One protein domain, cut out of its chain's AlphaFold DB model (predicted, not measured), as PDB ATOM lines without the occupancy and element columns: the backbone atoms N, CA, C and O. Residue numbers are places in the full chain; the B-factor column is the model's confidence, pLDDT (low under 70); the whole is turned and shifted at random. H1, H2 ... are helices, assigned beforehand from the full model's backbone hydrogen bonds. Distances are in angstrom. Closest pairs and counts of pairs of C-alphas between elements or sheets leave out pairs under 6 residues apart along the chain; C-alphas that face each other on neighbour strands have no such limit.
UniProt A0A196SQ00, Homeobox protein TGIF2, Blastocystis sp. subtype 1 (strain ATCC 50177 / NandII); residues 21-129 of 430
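Overview. This is residues 21 to 129 of the 430 residues of the protein "Homeobox protein TGIF2" of Blastocystis sp. subtype 1 (strain ATCC 50177 / NandII) (UniProt A0A196SQ00). One very long helix, H4, runs with its earlier part beside a helical hairpin of H2 and H3 and then sticks out far beyond it as a lone arm, residues 105 to 129. H2 lies in the middle of the body between H3 and H4, and the short H1 lies across the end of the body where H3 ends and H4 begins. The printed part has 109 residues with four named helices, H1, H2, H3 and H4 in that order, and no named strand; its class is all helix. It is extended, with a radius of gyration of the C-alphas of 22.6 A, and spans 79 by 26 by 16 A, the length coming from the arm.

Along the chain. Find C-alpha 21 at (27.386, -39.608, 8.440); here H1 begins, and it runs over residues 21 to 31, 15.6 A from first to last C-alpha. After a tight link comes H2, residues 34 to 48, 20.8 A long. Look next at Lys 55, with its C-alpha at (24.487, -18.851, 26.192), where H3 begins; it covers residues 55 to 71 and 24.3 A. H4 covers residues 80 to 124 and 65.5 A, ending at C-alpha 124 at (-11.123, 2.673, 50.832).

Arrangement. Start at Ser 30 of H1 and look across to Arg 66 of H3: their C-alphas, 5.1 A apart, are the closest where these two helices touch. H1 and H3 run opposite ways at a steep tilt of 69.7 degrees, only just short of about perpendicular. H1 is close to H2 but not clearly touching it, with Leu 29 and Ile 35 the closest C-alphas at 6.4 A, and their lines are about perpendicular at 75 degrees. H1 is also close to H4 but not clearly touching it; the closest C-alphas are those of Asn 25 and Phe 82, 7.4 A apart. H2 and H3 form a helical hairpin, opposite ways at a shallow tilt of 10 degrees. H3 touches H2 with residues 55 to 62 alone, the closest C-alphas being those of Ser 43 and Lys 55 at 5.7 A. H4 touches H2 with residues 86 to 101 alone, the same way at a shallow tilt of 28 degrees; find the closest C-alphas at Ile 45 and Lys 97, 5.8 A apart. H3 and H4 are apart. In H2, H3 and H4 every O i to N i+4 pair is within hydrogen-bond range, and in H1 6 of 7 are.

Size, cuts and confidence. The two C-alphas farthest apart are those of Gly 73 and Asn 128, at 79.3 A. Residues 105 to 129, of which 105 to 124 belong to H4, stand free; the body without them spans 44 by 27 by 16 A. The printed part has no cut, and the links from H2 to H3 and from H3 to H4 are short. The mean pLDDT of the printed part is 89.8, and no printed residue is under 70.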
ATOM      1  N   ASP A  21      28.454 -40.484   8.918       73.88
ATOM      2  CA  ASP A  21      27.386 -39.608   8.440       73.88
ATOM      3  C   ASP A  21      26.737 -38.795   9.577       73.88
ATOM      4  O   ASP A  21      26.410 -37.625   9.382       73.88
ATOM      5  N   ASP A  22      26.603 -39.350  10.789       78.88
ATOM      6  CA  ASP A  22      26.118 -38.605  11.962       78.88
ATOM      7  C   ASP A  22      27.141 -37.540  12.386       78.88
ATOM      8  O   ASP A  22      26.768 -36.401  12.677       78.88
ATOM      9  N   ILE A  23      28.443 -37.857  12.336       79.56
ATOM     10  CA  ILE A  23      29.518 -36.880  12.590       79.56
ATOM     11  C   ILE A  23      29.461 -35.752  11.556       79.56
ATOM     12  O   ILE A  23      29.511 -34.575  11.920       79.56
ATOM     13  N   GLN A  24      29.333 -36.092  10.270       80.06
ATOM     14  CA  GLN A  24      29.231 -35.107   9.193       80.06
ATOM     15  C   GLN A  24      27.988 -34.223   9.347       80.06
ATOM     16  O   GLN A  24      28.111 -33.002   9.252       80.06
ATOM     17  N   ASN A  25      26.826 -34.796   9.681       84.19
ATOM     18  CA  ASN A  25      25.612 -34.033   9.975       84.19
ATOM     19  C   ASN A  25      25.788 -33.116  11.201       84.19
ATOM     20  O   ASN A  25      25.412 -31.945  11.153       84.19
ATOM     21  N   CYS A  26      26.423 -33.575  12.282       81.38
ATOM     22  CA  CYS A  26      26.731 -32.718  13.431       81.38
ATOM     23  C   CYS A  26      27.662 -31.546  13.071       81.38
ATOM     24  O   CYS A  26      27.464 -30.434  13.569       81.38
ATOM     25  N   ILE A  27      28.652 -31.758  12.197       82.44
ATOM     26  CA  ILE A  27      29.562 -30.691  11.758       82.44
ATOM     27  C   ILE A  27      28.850 -29.724  10.797       82.44
ATOM     28  O   ILE A  27      28.941 -28.510  10.992       82.44
ATOM     29  N   ALA A  28      28.075 -30.219   9.829       84.69
ATOM     30  CA  ALA A  28      27.272 -29.389   8.929       84.69
ATOM     31  C   ALA A  28      26.226 -28.544   9.691       84.69
ATOM     32  O   ALA A  28      26.039 -27.365   9.382       84.69
ATOM     33  N   LEU A  29      25.630 -29.085  10.764       87.19
ATOM     34  CA  LEU A  29      24.698 -28.360  11.637       87.19
ATOM     35  C   LEU A  29      25.359 -27.168  12.348       87.19
ATOM     36  O   LEU A  29      24.673 -26.200  12.661       87.19
ATOM     37  N   SER A  30      26.681 -27.181  12.565       85.88
ATOM     38  CA  SER A  30      27.396 -26.016  13.116       85.88
ATOM     39  C   SER A  30      27.457 -24.825  12.146       85.88
ATOM     40  O   SER A  30      27.610 -23.679  12.575       85.88
ATOM     41  N   VAL A  31      27.308 -25.077  10.841       84.88
ATOM     42  CA  VAL A  31      27.288 -24.059   9.775       84.88
ATOM     43  C   VAL A  31      25.859 -23.596   9.461       84.88
ATOM     44  O   VAL A  31      25.662 -22.451   9.063       84.88
ATOM     45  N   ASP A  32      24.860 -24.452   9.694       88.00
ATOM     46  CA  ASP A  32      23.430 -24.117   9.646       88.00
ATOM     47  C   ASP A  32      23.072 -23.026  10.689       88.00
ATOM     48  O   ASP A  32      23.741 -22.865  11.713       88.00
ATOM     49  N   SER A  33      22.012 -22.249  10.447       86.19
ATOM     50  CA  SER A  33      21.524 -21.215  11.376       86.19
ATOM     51  C   SER A  33      20.595 -21.771  12.465       86.19
ATOM     52  O   SER A  33      20.414 -21.151  13.515       86.19
ATOM     53  N   ARG A  34      20.031 -22.970  12.275       89.75
ATOM     54  CA  ARG A  34      19.130 -23.627  13.237       89.75
ATOM     55  C   ARG A  34      19.817 -23.959  14.560       89.75
ATOM     56  O   ARG A  34      19.152 -23.922  15.594       89.75
ATOM     57  N   ILE A  35      21.134 -24.190  14.569       91.75
ATOM     58  CA  ILE A  35      21.888 -24.395  15.815       91.75
ATOM     59  C   ILE A  35      21.887 -23.144  16.706       91.75
ATOM     60  O   ILE A  35      21.783 -23.265  17.925       91.75
ATOM     61  N   GLU A  36      21.913 -21.941  16.123       91.75
ATOM     62  CA  GLU A  36      21.827 -20.684  16.879       91.75
ATOM     63  C   GLU A  36      20.452 -20.560  17.539       91.75
ATOM     64  O   GLU A  36      20.360 -20.302  18.739       91.75
ATOM     65  N   LYS A  37      19.388 -20.863  16.781       92.94
ATOM     66  CA  LYS A  37      18.007 -20.921  17.279       92.94
ATOM     67  C   LYS A  37      17.842 -21.957  18.401       92.94
ATOM     68  O   LYS A  37      17.131 -21.692  19.367       92.94
ATOM     69  N   MET A  38      18.499 -23.116  18.312       94.31
ATOM     70  CA  MET A  38      18.502 -24.126  19.382       94.31
ATOM     71  C   MET A  38      19.211 -23.621  20.647       94.31
ATOM     72  O   MET A  38      18.667 -23.764  21.742       94.31
ATOM     73  N   VAL A  39      20.393 -23.004  20.511       94.56
ATOM     74  CA  VAL A  39      21.139 -22.427  21.645       94.56
ATOM     75  C   VAL A  39      20.347 -21.298  22.301       94.56
ATOM     76  O   VAL A  39      20.277 -21.242  23.528       94.56
ATOM     77  N   GLU A  40      19.714 -20.429  21.513       94.62
ATOM     78  CA  GLU A  40      18.854 -19.359  22.015       94.62
ATOM     79  C   GLU A  40      17.649 -19.908  22.778       94.62
ATOM     80  O   GLU A  40      17.527 -19.641  23.968       94.62
ATOM     81  N   LEU A  41      16.825 -20.758  22.156       95.44
ATOM     82  CA  LEU A  41      15.639 -21.324  22.809       95.44
ATOM     83  C   LEU A  41      15.973 -22.098  24.090       95.44
ATOM     84  O   LEU A  41      15.198 -22.050  25.041       95.44
ATOM     85  N   THR A  42      17.111 -22.796  24.126       95.56
ATOM     86  CA  THR A  42      17.566 -23.511  25.329       95.56
ATOM     87  C   THR A  42      17.979 -22.534  26.432       95.56
ATOM     88  O   THR A  42      17.594 -22.723  27.582       95.56
ATOM     89  N   SER A  43      18.694 -21.460  26.080       95.75
ATOM     90  CA  SER A  43      19.102 -20.417  27.031       95.75
ATOM     91  C   SER A  43      17.891 -19.678  27.604       95.75
ATOM     92  O   SER A  43      17.781 -19.531  28.814       95.75
ATOM     93  N   ASP A  44      16.930 -19.311  26.754       95.25
ATOM     94  CA  ASP A  44      15.700 -18.641  27.178       95.25
ATOM     95  C   ASP A  44      14.857 -19.528  28.117       95.25
ATOM     96  O   ASP A  44      14.203 -19.030  29.030       95.25
ATOM     97  N   ILE A  45      14.848 -20.851  27.902       95.44
ATOM     98  CA  ILE A  45      14.176 -21.812  28.792       95.44
ATOM     99  C   ILE A  45      14.917 -21.931  30.129       95.44
ATOM    100  O   ILE A  45      14.265 -21.995  31.167       95.44
ATOM    101  N   GLU A  46      16.249 -21.948  30.132       93.50
ATOM    102  CA  GLU A  46      17.051 -21.949  31.363       93.50
ATOM    103  C   GLU A  46      16.814 -20.677  32.190       93.50
ATOM    104  O   GLU A  46      16.536 -20.781  33.385       93.50
ATOM    105  N   GLU A  47      16.817 -19.501  31.555       94.12
ATOM    106  CA  GLU A  47      16.499 -18.220  32.200       94.12
ATOM    107  C   GLU A  47      15.070 -18.213  32.774       94.12
ATOM    108  O   GLU A  47      14.869 -17.843  33.933       94.12
ATOM    109  N   LEU A  48      14.080 -18.716  32.020       93.44
ATOM    110  CA  LEU A  48      12.700 -18.900  32.499       93.44
ATOM    111  C   LEU A  48      12.569 -19.932  33.629       93.44
ATOM    112  O   LEU A  48      11.567 -19.925  34.335       93.44
ATOM    113  N   LEU A  49      13.542 -20.821  33.823       92.19
ATOM    114  CA  LEU A  49      13.586 -21.753  34.955       92.19
ATOM    115  C   LEU A  49      14.433 -21.221  36.126       92.19
ATOM    116  O   LEU A  49      14.571 -21.907  37.140       92.19
ATOM    117  N   GLY A  50      14.985 -20.006  36.016       90.38
ATOM    118  CA  GLY A  50      15.866 -19.409  37.022       90.38
ATOM    119  C   GLY A  50      17.251 -20.058  37.099       90.38
ATOM    120  O   GLY A  50      17.911 -19.975  38.136       90.38
ATOM    121  N   LEU A  51      17.680 -20.734  36.030       93.44
ATOM    122  CA  LEU A  51      18.998 -21.350  35.898       93.44
ATOM    123  C   LEU A  51      19.990 -20.359  35.272       93.44
ATOM    124  O   LEU A  51      19.608 -19.448  34.541       93.44
ATOM    125  N   GLN A  52      21.285 -20.547  35.539       90.56
ATOM    126  CA  GLN A  52      22.329 -19.799  34.839       90.56
ATOM    127  C   GLN A  52      22.463 -20.338  33.410       90.56
ATOM    128  O   GLN A  52      22.856 -21.486  33.217       90.56
ATOM    129  N   SER A  53      22.167 -19.501  32.418       89.81
ATOM    130  CA  SER A  53      22.313 -19.843  31.006       89.81
ATOM    131  C   SER A  53      23.713 -19.512  30.485       89.81
ATOM    132  O   SER A  53      24.054 -18.346  30.270       89.81
ATOM    133  N   ASP A  54      24.508 -20.529  30.158       90.94
ATOM    134  CA  ASP A  54      25.828 -20.349  29.535       90.94
ATOM    135  C   ASP A  54      25.713 -20.114  28.004       90.94
ATOM    136  O   ASP A  54      26.403 -20.737  27.189       90.94
ATOM    137  N   LYS A  55      24.805 -19.203  27.596       91.81
ATOM    138  CA  LYS A  55      24.487 -18.851  26.192       91.81
ATOM    139  C   LYS A  55      25.746 -18.485  25.411       91.81
ATOM    140  O   LYS A  55      25.964 -18.999  24.313       91.81
ATOM    141  N   GLU A  56      26.593 -17.639  25.997       91.69
ATOM    142  CA  GLU A  56      27.822 -17.166  25.361       91.69
ATOM    143  C   GLU A  56      28.824 -18.307  25.138       91.69
ATOM    144  O   GLU A  56      29.318 -18.469  24.025       91.69
ATOM    145  N   PHE A  57      29.065 -19.161  26.138       92.19
ATOM    146  CA  PHE A  57      29.985 -20.295  26.012       92.19
ATOM    147  C   PHE A  57      29.507 -21.321  24.973       92.19
ATOM    148  O   PHE A  57      30.297 -21.798  24.153       92.19
ATOM    149  N   ARG A  58      28.200 -21.626  24.940       91.56
ATOM    150  CA  ARG A  58      27.616 -22.482  23.893       91.56
ATOM    151  C   ARG A  58      27.789 -21.868  22.503       91.56
ATOM    152  O   ARG A  58      28.187 -22.577  21.581       91.56
ATOM    153  N   MET A  59      27.575 -20.561  22.358       92.75
ATOM    154  CA  MET A  59      27.758 -19.863  21.082       92.75
ATOM    155  C   MET A  59      29.235 -19.778  20.658       92.75
ATOM    156  O   MET A  59      29.553 -19.982  19.489       92.75
ATOM    157  N   GLN A  60      30.163 -19.556  21.593       92.38
ATOM    158  CA  GLN A  60      31.609 -19.615  21.341       92.38
ATOM    159  C   GLN A  60      32.030 -21.006  20.838       92.38
ATOM    160  O   GLN A  60      32.777 -21.101  19.862       92.38
ATOM    161  N   ARG A  61      31.496 -22.090  21.427       89.50
ATOM    162  CA  ARG A  61      31.708 -23.461  20.926       89.50
ATOM    163  C   ARG A  61      31.151 -23.651  19.514       89.50
ATOM    164  O   ARG A  61      31.880 -24.150  18.662       89.50
ATOM    165  N   VAL A  62      29.908 -23.237  19.245       89.81
ATOM    166  CA  VAL A  62      29.304 -23.304  17.897       89.81
ATOM    167  C   VAL A  62      30.166 -22.566  16.871       89.81
ATOM    168  O   VAL A  62      30.481 -23.130  15.827       89.81
ATOM    169  N   ASN A  63      30.629 -21.355  17.190       90.44
ATOM    170  CA  ASN A  63      31.501 -20.573  16.313       90.44
ATOM    171  C   ASN A  63      32.848 -21.260  16.037       90.44
ATOM    172  O   ASN A  63      33.331 -21.203  14.907       90.44
ATOM    173  N   LEU A  64      33.439 -21.945  17.022       89.19
ATOM    174  CA  LEU A  64      34.666 -22.723  16.828       89.19
ATOM    175  C   LEU A  64      34.444 -23.916  15.880       89.19
ATOM    176  O   LEU A  64      35.239 -24.128  14.964       89.19
ATOM    177  N   PHE A  65      33.347 -24.664  16.056       87.00
ATOM    178  CA  PHE A  65      32.979 -25.749  15.138       87.00
ATOM    179  C   PHE A  65      32.688 -25.224  13.727       87.00
ATOM    180  O   PHE A  65      33.203 -25.784  12.764       87.00
ATOM    181  N   ARG A  66      31.975 -24.098  13.603       89.12
ATOM    182  CA  ARG A  66      31.687 -23.437  12.324       89.12
ATOM    183  C   ARG A  66      32.958 -23.014  11.588       89.12
ATOM    184  O   ARG A  66      33.087 -23.282  10.398       89.12
ATOM    185  N   GLN A  67      33.913 -22.386  12.280       87.88
ATOM    186  CA  GLN A  67      35.207 -22.009  11.691       87.88
ATOM    187  C   GLN A  67      35.961 -23.233  11.164       87.88
ATOM    188  O   GLN A  67      36.495 -23.197  10.057       87.88
ATOM    189  N   ARG A  68      35.959 -24.332  11.929       86.25
ATOM    190  CA  ARG A  68      36.575 -25.594  11.518       86.25
ATOM    191  C   ARG A  68      35.869 -26.224  10.315       86.25
ATOM    192  O   ARG A  68      36.542 -26.599   9.365       86.25
ATOM    193  N   ALA A  69      34.539 -26.277  10.320       85.00
ATOM    194  CA  ALA A  69      33.740 -26.820   9.223       85.00
ATOM    195  C   ALA A  69      33.963 -26.056   7.906       85.00
ATOM    196  O   ALA A  69      34.137 -26.667   6.854       85.00
ATOM    197  N   VAL A  70      34.040 -24.720   7.973       84.94
ATOM    198  CA  VAL A  70      34.369 -23.866   6.821       84.94
ATOM    199  C   VAL A  70      35.807 -24.097   6.341       84.94
ATOM    200  O   VAL A  70      36.035 -24.158   5.136       84.94
ATOM    201  N   ALA A  71      36.772 -24.274   7.251       86.19
ATOM    202  CA  ALA A  71      38.162 -24.579   6.894       86.19
ATOM    203  C   ALA A  71      38.336 -25.979   6.268       86.19
ATOM    204  O   ALA A  71      39.174 -26.154   5.386       86.19
ATOM    205  N   GLU A  72      37.531 -26.955   6.691       84.44
ATOM    206  CA  GLU A  72      37.464 -28.308   6.118       84.44
ATOM    207  C   GLU A  72      36.588 -28.372   4.841       84.44
ATOM    208  O   GLU A  72      36.490 -29.422   4.212       84.44
ATOM    209  N   GLY A  73      35.988 -27.249   4.414       82.75
ATOM    210  CA  GLY A  73      35.203 -27.145   3.176       82.75
ATOM    211  C   GLY A  73      33.834 -27.836   3.226       82.75
ATOM    212  O   GLY A  73      33.270 -28.153   2.178       82.75
ATOM    213  N   ILE A  74      33.306 -28.088   4.425       81.31
ATOM    214  CA  ILE A  74      32.085 -28.871   4.633       81.31
ATOM    215  C   ILE A  74      30.855 -28.037   4.231       81.31
ATOM    216  O   ILE A  74      30.665 -26.933   4.754       81.31
ATOM    217  N   PRO A  75      29.999 -28.530   3.314       75.56
ATOM    218  CA  PRO A  75      28.800 -27.810   2.910       75.56
ATOM    219  C   PRO A  75      27.753 -27.809   4.041       75.56
ATOM    220  O   PRO A  75      27.640 -28.795   4.768       75.56
ATOM    221  N   PRO A  76      26.909 -26.765   4.160       75.69
ATOM    222  CA  PRO A  76      25.796 -26.712   5.114       75.69
ATOM    223  C   PRO A  76      24.599 -27.557   4.633       75.69
ATOM    224  O   PRO A  76      23.447 -27.132   4.700       75.69
ATOM    225  N   VAL A  77      24.873 -28.733   4.066       82.19
ATOM    226  CA  VAL A  77      23.868 -29.679   3.583       82.19
ATOM    227  C   VAL A  77      23.727 -30.759   4.638       82.19
ATOM    228  O   VAL A  77      24.675 -31.486   4.922       82.19
ATOM    229  N   LEU A  78      22.536 -30.836   5.216       83.88
ATOM    230  CA  LEU A  78      22.149 -31.882   6.148       83.88
ATOM    231  C   LEU A  78      21.321 -32.931   5.420       83.88
ATOM    232  O   LEU A  78      20.556 -32.601   4.508       83.88
ATOM    233  N   ASP A  79      21.446 -34.179   5.858       86.00
ATOM    234  CA  ASP A  79      20.558 -35.249   5.426       86.00
ATOM    235  C   ASP A  79      19.078 -34.849   5.659       86.00
ATOM    236  O   ASP A  79      18.762 -34.274   6.709       86.00
ATOM    237  N   PRO A  80      18.146 -35.122   4.723       86.75
ATOM    238  CA  PRO A  80      16.744 -34.742   4.881       86.75
ATOM    239  C   PRO A  80      16.063 -35.307   6.137       86.75
ATOM    240  O   PRO A  80      15.266 -34.599   6.757       86.75
ATOM    241  N   GLU A  81      16.372 -36.539   6.555       86.56
ATOM    242  CA  GLU A  81      15.811 -37.131   7.775       86.56
ATOM    243  C   GLU A  81      16.376 -36.438   9.025       86.56
ATOM    244  O   GLU A  81      15.632 -36.114   9.956       86.56
ATOM    245  N   PHE A  82      17.680 -36.145   9.037       86.38
ATOM    246  CA  PHE A  82      18.314 -35.378  10.112       86.38
ATOM    247  C   PHE A  82      17.778 -33.938  10.196       86.38
ATOM    248  O   PHE A  82      17.445 -33.455  11.280       86.38
ATOM    249  N   SER A  83      17.604 -33.275   9.052       89.56
ATOM    250  CA  SER A  83      17.039 -31.926   8.941       89.56
ATOM    251  C   SER A  83      15.637 -31.840   9.568       89.56
ATOM    252  O   SER A  83      15.366 -30.950  10.380       89.56
ATOM    253  N   VAL A  84      14.773 -32.825   9.291       91.25
ATOM    254  CA  VAL A  84      13.432 -32.928   9.897       91.25
ATOM    255  C   VAL A  84      13.506 -33.166  11.413       91.25
ATOM    256  O   VAL A  84      12.722 -32.586  12.166       91.25
ATOM    257  N   LYS A  85      14.461 -33.969  11.908       90.19
ATOM    258  CA  LYS A  85      14.675 -34.156  13.360       90.19
ATOM    259  C   LYS A  85      15.060 -32.841  14.053       90.19
ATOM    260  O   LYS A  85      14.501 -32.532  15.107       90.19
ATOM    261  N   VAL A  86      15.947 -32.045  13.450       90.88
ATOM    262  CA  VAL A  86      16.363 -30.721  13.959       90.88
ATOM    263  C   VAL A  86      15.182 -29.742  14.012       90.88
ATOM    264  O   VAL A  86      15.000 -29.046  15.015       90.88
ATOM    265  N   GLU A  87      14.334 -29.710  12.985       92.00
ATOM    266  CA  GLU A  87      13.135 -28.857  12.947       92.00
ATOM    267  C   GLU A  87      12.071 -29.263  13.969       92.00
ATOM    268  O   GLU A  87      11.514 -28.404  14.664       92.00
ATOM    269  N   ASN A  88      11.835 -30.566  14.128       94.06
ATOM    270  CA  ASN A  88      10.950 -31.099  15.163       94.06
ATOM    271  C   ASN A  88      11.459 -30.744  16.569       94.06
ATOM    272  O   ASN A  88      10.673 -30.330  17.424       94.06
ATOM    273  N   TYR A  89      12.772 -30.829  16.804       93.88
ATOM    274  CA  TYR A  89      13.377 -30.435  18.076       93.88
ATOM    275  C   TYR A  89      13.261 -28.924  18.339       93.88
ATOM    276  O   TYR A  89      12.849 -28.520  19.428       93.88
ATOM    277  N   CYS A  90      13.519 -28.079  17.334       94.81
ATOM    278  CA  CYS A  90      13.287 -26.634  17.430       94.81
ATOM    279  C   CYS A  90      11.826 -26.317  17.787       94.81
ATOM    280  O   CYS A  90      11.566 -25.494  18.664       94.81
ATOM    281  N   SER A  91      10.875 -26.988  17.135       95.88
ATOM    282  CA  SER A  91       9.436 -26.809  17.371       95.88
ATOM    283  C   SER A  91       9.027 -27.256  18.781       95.88
ATOM    284  O   SER A  91       8.253 -26.574  19.456       95.88
ATOM    285  N   LEU A  92       9.608 -28.355  19.278       96.44
ATOM    286  CA  LEU A  92       9.430 -28.828  20.651       96.44
ATOM    287  C   LEU A  92       9.956 -27.815  21.681       96.44
ATOM    288  O   LEU A  92       9.266 -27.541  22.664       96.44
ATOM    289  N   LEU A  93      11.140 -27.232  21.460       96.19
ATOM    290  CA  LEU A  93      11.673 -26.172  22.323       96.19
ATOM    291  C   LEU A  93      10.780 -24.923  22.304       96.19
ATOM    292  O   LEU A  93      10.465 -24.388  23.366       96.19
ATOM    293  N   GLN A  94      10.301 -24.491  21.132       96.62
ATOM    294  CA  GLN A  94       9.361 -23.365  21.027       96.62
ATOM    295  C   GLN A  94       8.063 -23.627  21.808       96.62
ATOM    296  O   GLN A  94       7.613 -22.753  22.547       96.62
ATOM    297  N   SER A  95       7.504 -24.837  21.712       97.44
ATOM    298  CA  SER A  95       6.316 -25.243  22.477       97.44
ATOM    299  C   SER A  95       6.566 -25.226  23.992       97.44
ATOM    300  O   SER A  95       5.790 -24.633  24.743       97.44
ATOM    301  N   LYS A  96       7.699 -25.776  24.456       94.38
ATOM    302  CA  LYS A  96       8.091 -25.740  25.879       94.38
ATOM    303  C   LYS A  96       8.260 -24.308  26.398       94.38
ATOM    304  O   LYS A  96       7.723 -23.986  27.457       94.38
ATOM    305  N   LYS A  97       8.936 -23.434  25.639       96.00
ATOM    306  CA  LYS A  97       9.083 -22.006  25.969       96.00
ATOM    307  C   LYS A  97       7.720 -21.309  26.068       96.00
ATOM    308  O   LYS A  97       7.495 -20.559  27.012       96.00
ATOM    309  N   ALA A  98       6.801 -21.576  25.138       97.06
ATOM    310  CA  ALA A  98       5.460 -20.988  25.146       97.06
ATOM    311  C   ALA A  98       4.625 -21.416  26.369       97.06
ATOM    312  O   ALA A  98       3.942 -20.580  26.958       97.06
ATOM    313  N   ILE A  99       4.716 -22.685  26.786       96.44
ATOM    314  CA  ILE A  99       4.055 -23.188  28.003       96.44
ATOM    315  C   ILE A  99       4.628 -22.508  29.255       96.44
ATOM    316  O   ILE A  99       3.868 -22.042  30.099       96.44
ATOM    317  N   LEU A 100       5.955 -22.391  29.371       96.00
ATOM    318  CA  LEU A 100       6.571 -21.687  30.502       96.00
ATOM    319  C   LEU A 100       6.148 -20.211  30.539       96.00
ATOM    320  O   LEU A 100       5.719 -19.728  31.583       96.00
ATOM    321  N   LEU A 101       6.180 -19.511  29.400       95.81
ATOM    322  CA  LEU A 101       5.734 -18.117  29.312       95.81
ATOM    323  C   LEU A 101       4.259 -17.934  29.696       95.81
ATOM    324  O   LEU A 101       3.934 -16.952  30.359       95.81
ATOM    325  N   SER A 102       3.366 -18.863  29.333       96.75
ATOM    326  CA  SER A 102       1.953 -18.770  29.724       96.75
ATOM    327  C   SER A 102       1.753 -18.961  31.232       96.75
ATOM    328  O   SER A 102       0.957 -18.241  31.835       96.75
ATOM    329  N   MET A 103       2.531 -19.848  31.866       94.69
ATOM    330  CA  MET A 103       2.553 -19.999  33.325       94.69
ATOM    331  C   MET A 103       3.091 -18.741  34.018       94.69
ATOM    332  O   MET A 103       2.466 -18.254  34.960       94.69
ATOM    333  N   TYR A 104       4.205 -18.182  33.532       94.31
ATOM    334  CA  TYR A 104       4.774 -16.936  34.057       94.31
ATOM    335  C   TYR A 104       3.788 -15.775  33.958       94.31
ATOM    336  O   TYR A 104       3.540 -15.102  34.959       94.31
ATOM    337  N   LYS A 105       3.157 -15.596  32.793       94.19
ATOM    338  CA  LYS A 105       2.145 -14.561  32.589       94.19
ATOM    339  C   LYS A 105       0.927 -14.752  33.499       94.19
ATOM    340  O   LYS A 105       0.483 -13.793  34.115       94.19
ATOM    341  N   CYS A 106       0.432 -15.980  33.663       95.88
ATOM    342  CA  CYS A 106      -0.671 -16.257  34.587       95.88
ATOM    343  C   CYS A 106      -0.319 -15.892  36.043       95.88
ATOM    344  O   CYS A 106      -1.164 -15.366  36.768       95.88
ATOM    345  N   CYS A 107       0.918 -16.153  36.474       95.75
ATOM    346  CA  CYS A 107       1.402 -15.765  37.799       95.75
ATOM    347  C   CYS A 107       1.549 -14.242  37.941       95.75
ATOM    348  O   CYS A 107       1.175 -13.694  38.978       95.75
ATOM    349  N   GLU A 108       2.062 -13.557  36.918       95.06
ATOM    350  CA  GLU A 108       2.197 -12.097  36.880       95.06
ATOM    351  C   GLU A 108       0.827 -11.404  36.931       95.06
ATOM    352  O   GLU A 108       0.590 -10.579  37.813       95.06
ATOM    353  N   ASP A 109      -0.103 -11.807  36.061       95.25
ATOM    354  CA  ASP A 109      -1.464 -11.268  35.998       95.25
ATOM    355  C   ASP A 109      -2.217 -11.498  37.325       95.25
ATOM    356  O   ASP A 109      -2.901 -10.597  37.813       95.25
ATOM    357  N   PHE A 110      -2.027 -12.657  37.973       96.31
ATOM    358  CA  PHE A 110      -2.548 -12.923  39.319       96.31
ATOM    359  C   PHE A 110      -1.930 -12.002  40.386       96.31
ATOM    360  O   PHE A 110      -2.655 -11.453  41.220       96.31
ATOM    361  N   CYS A 111      -0.607 -11.802  40.371       96.25
ATOM    362  CA  CYS A 111       0.066 -10.911  41.319       96.25
ATOM    363  C   CYS A 111      -0.393  -9.455  41.156       96.25
ATOM    364  O   CYS A 111      -0.624  -8.775  42.155       96.25
ATOM    365  N   LEU A 112      -0.564  -8.993  39.913       95.25
ATOM    366  CA  LEU A 112      -1.074  -7.659  39.596       95.25
ATOM    367  C   LEU A 112      -2.532  -7.491  40.041       95.25
ATOM    368  O   LEU A 112      -2.854  -6.489  40.677       95.25
ATOM    369  N   ALA A 113      -3.398  -8.476  39.782       95.69
ATOM    370  CA  ALA A 113      -4.783  -8.460  40.251       95.69
ATOM    371  C   ALA A 113      -4.860  -8.370  41.786       95.69
ATOM    372  O   ALA A 113      -5.509  -7.469  42.318       95.69
ATOM    373  N   MET A 114      -4.117  -9.223  42.499       95.38
ATOM    374  CA  MET A 114      -4.036  -9.195  43.963       95.38
ATOM    375  C   MET A 114      -3.484  -7.860  44.490       95.38
ATOM    376  O   MET A 114      -3.960  -7.355  45.507       95.38
ATOM    377  N   HIS A 115      -2.487  -7.268  43.823       94.19
ATOM    378  CA  HIS A 115      -1.942  -5.974  44.232       94.19
ATOM    379  C   HIS A 115      -2.965  -4.843  44.053       94.19
ATOM    380  O   HIS A 115      -3.139  -4.042  44.970       94.19
ATOM    381  N   ASN A 116      -3.691  -4.829  42.932       94.62
ATOM    382  CA  ASN A 116      -4.753  -3.859  42.662       94.62
ATOM    383  C   ASN A 116      -5.919  -3.983  43.659       94.62
ATOM    384  O   ASN A 116      -6.415  -2.966  44.138       94.62
ATOM    385  N   GLU A 117      -6.328  -5.203  44.028       93.62
ATOM    386  CA  GLU A 117      -7.334  -5.424  45.079       93.62
ATOM    387  C   GLU A 117      -6.862  -4.898  46.443       93.62
ATOM    388  O   GLU A 117      -7.596  -4.175  47.120       93.62
ATOM    389  N   LEU A 118      -5.624  -5.213  46.842       89.56
ATOM    390  CA  LEU A 118      -5.042  -4.727  48.097       89.56
ATOM    391  C   LEU A 118      -4.936  -3.199  48.133       89.56
ATOM    392  O   LEU A 118      -5.193  -2.595  49.176       89.56
ATOM    393  N   GLU A 119      -4.581  -2.577  47.012       90.31
ATOM    394  CA  GLU A 119      -4.462  -1.128  46.899       90.31
ATOM    395  C   GLU A 119      -5.841  -0.448  46.921       90.31
ATOM    396  O   GLU A 119      -6.028   0.514  47.664       90.31
ATOM    397  N   ALA A 120      -6.852  -1.008  46.247       88.94
ATOM    398  CA  ALA A 120      -8.237  -0.539  46.338       88.94
ATOM    399  C   ALA A 120      -8.798  -0.633  47.774       88.94
ATOM    400  O   ALA A 120      -9.458   0.293  48.251       88.94
ATOM    401  N   ILE A 121      -8.488  -1.714  48.500       85.88
ATOM    402  CA  ILE A 121      -8.829  -1.862  49.926       85.88
ATOM    403  C   ILE A 121      -8.067  -0.834  50.781       85.88
ATOM    404  O   ILE A 121      -8.633  -0.234  51.690       85.88
ATOM    405  N   ASN A 122      -6.783  -0.595  50.516       86.00
ATOM    406  CA  ASN A 122      -5.995   0.392  51.256       86.00
ATOM    407  C   ASN A 122      -6.521   1.826  51.033       86.00
ATOM    408  O   ASN A 122      -6.573   2.609  51.982       86.00
ATOM    409  N   GLN A 123      -6.970   2.138  49.813       85.62
ATOM    410  CA  GLN A 123      -7.590   3.414  49.446       85.62
ATOM    411  C   GLN A 123      -8.975   3.608  50.075       85.62
ATOM    412  O   GLN A 123      -9.259   4.705  50.553       85.62
ATOM    413  N   SER A 124      -9.813   2.565  50.164       83.06
ATOM    414  CA  SER A 124     -11.123   2.673  50.832       83.06
ATOM    415  C   SER A 124     -10.997   3.053  52.314       83.06
ATOM    416  O   SER A 124     -11.838   3.774  52.848       83.06
ATOM    417  N   PHE A 125      -9.892   2.661  52.955       82.06
ATOM    418  CA  PHE A 125      -9.556   3.013  54.335       82.06
ATOM    419  C   PHE A 125      -8.702   4.284  54.498       82.06
ATOM    420  O   PHE A 125      -8.349   4.624  55.630       82.06
ATOM    421  N   ALA A 126      -8.357   4.999  53.420       73.81
ATOM    422  CA  ALA A 126      -7.432   6.138  53.481       73.81
ATOM    423  C   ALA A 126      -7.928   7.288  54.381       73.81
ATOM    424  O   ALA A 126      -7.117   7.968  55.008       73.81
ATOM    425  N   ASN A 127      -9.250   7.465  54.484       76.62
ATOM    426  CA  ASN A 127      -9.872   8.537  55.267       76.62
ATOM    427  C   ASN A 127     -10.344   8.095  56.670       76.62
ATOM    428  O   ASN A 127     -10.514   8.948  57.538       76.62
ATOM    429  N   ASN A 128     -10.512   6.786  56.918       82.19
ATOM    430  CA  ASN A 128     -11.126   6.234  58.136       82.19
ATOM    431  C   ASN A 128     -10.235   5.155  58.802       82.19
ATOM    432  O   ASN A 128     -10.437   3.951  58.606       82.19
ATOM    433  N   PRO A 129      -9.251   5.544  59.640       80.69
ATOM    434  CA  PRO A 129      -8.333   4.593  60.280       80.69
ATOM    435  C   PRO A 129      -9.000   3.685  61.332       80.69
ATOM    436  O   PRO A 129      -8.478   2.608  61.624       80.69
TER     437      PRO A 129